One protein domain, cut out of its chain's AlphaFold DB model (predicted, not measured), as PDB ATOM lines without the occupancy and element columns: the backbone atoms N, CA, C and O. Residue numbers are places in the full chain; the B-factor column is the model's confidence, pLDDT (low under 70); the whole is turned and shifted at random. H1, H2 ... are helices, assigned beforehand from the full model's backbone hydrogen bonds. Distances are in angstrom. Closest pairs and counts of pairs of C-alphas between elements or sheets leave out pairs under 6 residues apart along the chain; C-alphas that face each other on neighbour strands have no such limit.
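This is residues 9 to 51 of the 51 residues of the protein "Indole-3-glycerol-phosphate synthase" of marine sediment metagenome (UniProt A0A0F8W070). Two helices, H1 and H3, meet near their ends in a corner along one long side of an elongated model, and the chain returns along the other side through residues 25 to 33 and the short helix H2. The printed part has 43 residues with three named helices, in the order H1, H2, H3, and no named strand, and its class is all helix. It is compact, with a radius of gyration of the C-alphas of 10.0 A, and spans 30 by 19 by 13 A.

H1, residues 16 to 24, and H3, residues 42 to 50, touch only at their ends, the closest C-alphas being those of Lys 16 and Leu 49, 4.6 A apart. They run the same way at a steep tilt of 42 degrees. H2, residues 34 to 37, and H3 touch only at the corner by their link; the closest C-alphas, of Leu 36 and Val 42, are 5.5 A apart. H1 and H2 are apart. In H1 and H3 every O i to N i+4 pair is within hydrogen-bond range; H2 is too short for such a pair.

H1 is 12.4 A long, from C-alpha 16 at (-24.403, -23.264, -27.340). H2 is 5.1 A long. H3 is 12.2 A long and ends at C-alpha 50, (-22.872, -19.718, -21.804).

The C-alphas farthest apart, of Gly 26 and Lys 40, are 30.3 A apart. The printed part has no cut. The link H1 to H2 is short and H2 to H3 tight. Residues 38 to 43 stand free. No printed residue is under 70 in pLDDT.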
ATOM      1  N   SER A   9     -11.262 -27.873 -23.992       95.69
ATOM      2  CA  SER A   9     -11.532 -28.014 -25.431       95.69
ATOM      3  C   SER A   9     -11.279 -26.695 -26.163       95.69
ATOM      4  O   SER A   9     -11.786 -25.660 -25.745       95.69
ATOM      5  N   GLU A  10     -10.494 -26.733 -27.242       92.44
ATOM      6  CA  GLU A  10      -9.983 -25.543 -27.951       92.44
ATOM      7  C   GLU A  10     -10.588 -25.333 -29.356       92.44
ATOM      8  O   GLU A  10     -10.394 -24.301 -29.991       92.44
ATOM      9  N   SER A  11     -11.346 -26.286 -29.900       89.44
ATOM     10  CA  SER A  11     -11.829 -26.209 -31.288       89.44
ATOM     11  C   SER A  11     -13.229 -26.785 -31.452       89.44
ATOM     12  O   SER A  11     -13.643 -27.667 -30.704       89.44
ATOM     13  N   GLY A  12     -13.957 -26.296 -32.463       87.38
ATOM     14  CA  GLY A  12     -15.308 -26.771 -32.783       87.38
ATOM     15  C   GLY A  12     -16.419 -26.179 -31.912       87.38
ATOM     16  O   GLY A  12     -17.462 -26.807 -31.770       87.38
ATOM     17  N   ILE A  13     -16.205 -24.992 -31.334       94.25
ATOM     18  CA  ILE A  13     -17.180 -24.304 -30.480       94.25
ATOM     19  C   ILE A  13     -17.635 -23.019 -31.168       94.25
ATOM     20  O   ILE A  13     -16.921 -22.018 -31.173       94.25
ATOM     21  N   ASN A  14     -18.829 -23.046 -31.752       92.31
ATOM     22  CA  ASN A  14     -19.406 -21.914 -32.481       92.31
ATOM     23  C   ASN A  14     -20.733 -21.446 -31.881       92.31
ATOM     24  O   ASN A  14     -21.131 -20.292 -32.067       92.31
ATOM     25  N   ASN A  15     -21.432 -22.349 -31.195       92.56
ATOM     26  CA  ASN A  15     -22.748 -22.106 -30.622       92.56
ATOM     27  C   ASN A  15     -22.949 -22.913 -29.324       92.56
ATOM     28  O   ASN A  15     -22.185 -23.822 -28.994       92.56
ATOM     29  N   LYS A  16     -24.033 -22.610 -28.605       94.94
ATOM     30  CA  LYS A  16     -24.403 -23.264 -27.340       94.94
ATOM     31  C   LYS A  16     -24.545 -24.790 -27.423       94.94
ATOM     32  O   LYS A  16     -24.288 -25.486 -26.440       94.94
ATOM     33  N   LYS A  17     -24.957 -25.341 -28.572       95.62
ATOM     34  CA  LYS A  17     -25.123 -26.798 -28.739       95.62
ATOM     35  C   LYS A  17     -23.777 -27.516 -28.693       95.62
ATOM     36  O   LYS A  17     -23.702 -28.601 -28.119       95.62
ATOM     37  N   ASP A  18     -22.725 -26.894 -29.225       94.88
ATOM     38  CA  ASP A  18     -21.363 -27.435 -29.173       94.88
ATOM     39  C   ASP A  18     -20.885 -27.534 -27.714       94.88
ATOM     40  O   ASP A  18     -20.406 -28.582 -27.280       94.88
ATOM     41  N   ILE A  19     -21.126 -26.484 -26.918       95.06
ATOM     42  CA  ILE A  19     -20.828 -26.472 -25.476       95.06
ATOM     43  C   ILE A  19     -21.635 -27.541 -24.741       95.06
ATOM     44  O   ILE A  19     -21.082 -28.270 -23.919       95.06
ATOM     45  N   HIS A  20     -22.930 -27.677 -25.040       95.38
ATOM     46  CA  HIS A  20     -23.768 -28.693 -24.405       95.38
ATOM     47  C   HIS A  20     -23.259 -30.111 -24.689       95.38
ATOM     48  O   HIS A  20     -23.127 -30.916 -23.768       95.38
ATOM     49  N   ARG A  21     -22.900 -30.398 -25.945       95.44
ATOM     50  CA  ARG A  21     -22.307 -31.677 -26.351       95.44
ATOM     51  C   ARG A  21     -21.006 -31.962 -25.596       95.44
ATOM     52  O   ARG A  21     -20.814 -33.073 -25.113       95.44
ATOM     53  N   LEU A  22     -20.118 -30.975 -25.480       94.75
ATOM     54  CA  LEU A  22     -18.849 -31.134 -24.765       94.75
ATOM     55  C   LEU A  22     -19.057 -31.334 -23.257       94.75
ATOM     56  O   LEU A  22     -18.400 -32.186 -22.660       94.75
ATOM     57  N   ARG A  23     -20.026 -30.635 -22.654       94.31
ATOM     58  CA  ARG A  23     -20.416 -30.851 -21.251       94.31
ATOM     59  C   ARG A  23     -20.951 -32.258 -21.009       94.31
ATOM     60  O   ARG A  23     -20.570 -32.879 -20.024       94.31
ATOM     61  N   GLN A  24     -21.780 -32.786 -21.912       95.56
ATOM     62  CA  GLN A  24     -22.244 -34.179 -21.844       95.56
ATOM     63  C   GLN A  24     -21.088 -35.187 -21.939       95.56
ATOM     64  O   GLN A  24     -21.172 -36.271 -21.370       95.56
ATOM     65  N   ALA A  25     -19.994 -34.821 -22.613       93.25
ATOM     66  CA  ALA A  25     -18.766 -35.609 -22.680       93.25
ATOM     67  C   ALA A  25     -17.815 -35.395 -21.479       93.25
ATOM     68  O   ALA A  25     -16.710 -35.937 -21.479       93.25
ATOM     69  N   GLY A  26     -18.216 -34.619 -20.462       92.69
ATOM     70  CA  GLY A  26     -17.419 -34.362 -19.256       92.69
ATOM     71  C   GLY A  26     -16.361 -33.265 -19.404       92.69
ATOM     72  O   GLY A  26     -15.429 -33.207 -18.607       92.69
ATOM     73  N   VAL A  27     -16.471 -32.411 -20.427       94.50
ATOM     74  CA  VAL A  27     -15.598 -31.244 -20.604       94.50
ATOM     75  C   VAL A  27     -16.269 -30.002 -20.029       94.50
ATOM     76  O   VAL A  27     -17.369 -29.623 -20.431       94.50
ATOM     77  N   ASN A  28     -15.571 -29.333 -19.115       92.62
ATOM     78  CA  ASN A  28     -16.097 -28.177 -18.387       92.62
ATOM     79  C   ASN A  28     -15.300 -26.887 -18.625       92.62
ATOM     80  O   ASN A  28     -15.725 -25.833 -18.157       92.62
ATOM     81  N   ALA A  29     -14.184 -26.954 -19.354       95.25
ATOM     82  CA  ALA A  29     -13.370 -25.800 -19.709       95.25
ATOM     83  C   ALA A  29     -13.202 -25.696 -21.231       95.25
ATOM     84  O   ALA A  29     -13.062 -26.701 -21.933       95.25
ATOM     85  N   PHE A  30     -13.215 -24.463 -21.735       95.19
ATOM     86  CA  PHE A  30     -13.233 -24.158 -23.164       95.19
ATOM     87  C   PHE A  30     -12.274 -23.011 -23.472       95.19
ATOM     88  O   PHE A  30     -12.232 -22.032 -22.729       95.19
ATOM     89  N   LEU A  31     -11.552 -23.115 -24.582       95.94
ATOM     90  CA  LEU A  31     -10.756 -22.040 -25.156       95.94
ATOM     91  C   LEU A  31     -11.375 -21.665 -26.505       95.94
ATOM     92  O   LEU A  31     -11.432 -22.481 -27.418       95.94
ATOM     93  N   ILE A  32     -11.904 -20.444 -26.605       94.44
ATOM     94  CA  ILE A  32     -12.670 -19.980 -27.768       94.44
ATOM     95  C   ILE A  32     -12.060 -18.661 -28.230       94.44
ATOM     96  O   ILE A  32     -12.168 -17.654 -27.539       94.44
ATOM     97  N   GLY A  33     -11.408 -18.668 -29.391       92.62
ATOM     98  CA  GLY A  33     -10.800 -17.472 -29.977       92.62
ATOM     99  C   GLY A  33     -11.627 -16.928 -31.134       92.62
ATOM    100  O   GLY A  33     -12.315 -15.920 -31.008       92.62
ATOM    101  N   GLU A  34     -11.579 -17.624 -32.268       92.38
ATOM    102  CA  GLU A  34     -12.132 -17.166 -33.547       92.38
ATOM    103  C   GLU A  34     -13.597 -16.708 -33.465       92.38
ATOM    104  O   GLU A  34     -13.926 -15.634 -33.965       92.38
ATOM    105  N   ALA A  35     -14.471 -17.476 -32.804       91.38
ATOM    106  CA  ALA A  35     -15.891 -17.139 -32.688       91.38
ATOM    107  C   ALA A  35     -16.145 -15.861 -31.869       91.38
ATOM    108  O   ALA A  35     -17.082 -15.126 -32.178       91.38
ATOM    109  N   LEU A  36     -15.311 -15.584 -30.857       94.44
ATOM    110  CA  LEU A  36     -15.378 -14.346 -30.075       94.44
ATOM    111  C   LEU A  36     -14.778 -13.175 -30.860       94.44
ATOM    112  O   LEU A  36     -15.385 -12.118 -30.939       94.44
ATOM    113  N   LEU A  37     -13.619 -13.368 -31.495       94.06
ATOM    114  CA  LEU A  37     -12.929 -12.310 -32.242       94.06
ATOM    115  C   LEU A  37     -13.688 -11.859 -33.499       94.06
ATOM    116  O   LEU A  37     -13.549 -10.715 -33.920       94.06
ATOM    117  N   LYS A  38     -14.481 -12.746 -34.111       92.94
ATOM    118  CA  LYS A  38     -15.322 -12.425 -35.274       92.94
ATOM    119  C   LYS A  38     -16.677 -11.819 -34.901       92.94
ATOM    120  O   LYS A  38     -17.412 -11.414 -35.805       92.94
ATOM    121  N   SER A  39     -17.058 -11.793 -33.622       94.75
ATOM    122  CA  SER A  39     -18.356 -11.249 -33.227       94.75
ATOM    123  C   SER A  39     -18.344  -9.718 -33.262       94.75
ATOM    124  O   SER A  39     -17.323  -9.071 -33.049       94.75
ATOM    125  N   LYS A  40     -19.506  -9.121 -33.544       96.88
ATOM    126  CA  LYS A  40     -19.678  -7.661 -33.450       96.88
ATOM    127  C   LYS A  40     -19.688  -7.177 -32.000       96.88
ATOM    128  O   LYS A  40     -19.302  -6.047 -31.732       96.88
ATOM    129  N   ASP A  41     -20.148  -8.040 -31.098       97.50
ATOM    130  CA  ASP A  41     -20.193  -7.821 -29.659       97.50
ATOM    131  C   ASP A  41     -19.726  -9.106 -28.964       97.50
ATOM    132  O   ASP A  41     -20.312 -10.184 -29.129       97.50
ATOM    133  N   VAL A  42     -18.605  -9.015 -28.250       96.00
ATOM    134  CA  VAL A  42     -17.993 -10.157 -27.553       96.00
ATOM    135  C   VAL A  42     -18.839 -10.578 -26.353       96.00
ATOM    136  O   VAL A  42     -18.953 -11.772 -26.084       96.00
ATOM    137  N   GLY A  43     -19.450  -9.619 -25.654       96.12
ATOM    138  CA  GLY A  43     -20.279  -9.876 -24.483       96.12
ATOM    139  C   GLY A  43     -21.541 -10.643 -24.856       96.12
ATOM    140  O   GLY A  43     -21.818 -11.683 -24.263       96.12
ATOM    141  N   GLU A  44     -22.250 -10.197 -25.893       96.94
ATOM    142  CA  GLU A  44     -23.425 -10.911 -26.408       96.94
ATOM    143  C   GLU A  44     -23.065 -12.305 -26.925       96.94
ATOM    144  O   GLU A  44     -23.764 -13.274 -26.631       96.94
ATOM    145  N   LYS A  45     -21.936 -12.453 -27.636       95.62
ATOM    146  CA  LYS A  45     -21.504 -13.778 -28.102       95.62
ATOM    147  C   LYS A  45     -21.157 -14.709 -26.940       95.62
ATOM    148  O   LYS A  45     -21.453 -15.900 -27.002       95.62
ATOM    149  N   LEU A  46     -20.547 -14.184 -25.880       94.75
ATOM    150  CA  LEU A  46     -20.250 -14.954 -24.676       94.75
ATOM    151  C   LEU A  46     -21.536 -15.399 -23.964       94.75
ATOM    152  O   LEU A  46     -21.622 -16.557 -23.558       94.75
ATOM    153  N   ARG A  47     -22.543 -14.519 -23.867       95.38
ATOM    154  CA  ARG A  47     -23.876 -14.860 -23.339       95.38
ATOM    155  C   ARG A  47     -24.539 -15.952 -24.167       95.38
ATOM    156  O   ARG A  47     -24.911 -16.970 -23.609       95.38
ATOM    157  N   GLU A  48     -24.572 -15.815 -25.494       94.88
ATOM    158  CA  GLU A  48     -25.116 -16.839 -26.405       94.88
ATOM    159  C   GLU A  48     -24.486 -18.224 -26.173       94.88
ATOM    160  O   GLU A  48     -25.152 -19.254 -26.285       94.88
ATOM    161  N   LEU A  49     -23.185 -18.261 -25.871       93.50
ATOM    162  CA  LEU A  49     -22.441 -19.495 -25.641       93.50
ATOM    163  C   LEU A  49     -22.692 -20.095 -24.244       93.50
ATOM    164  O   LEU A  49     -22.718 -21.321 -24.114       93.50
ATOM    165  N   LEU A  50     -22.855 -19.270 -23.204       88.94
ATOM    166  CA  LEU A  50     -22.872 -19.718 -21.804       88.94
ATOM    167  C   LEU A  50     -24.256 -19.735 -21.134       88.94
ATOM    168  O   LEU A  50     -24.455 -20.563 -20.241       88.94
ATOM    169  N   GLU A  51     -25.176 -18.857 -21.538       84.50
ATOM    170  CA  GLU A  51     -26.526 -18.676 -20.971       84.50
ATOM    171  C   GLU A  51     -27.565 -19.490 -21.729       84.50
ATOM    172  O   GLU A  51     -28.338 -20.244 -21.087       84.50
TER     173      GLU A  51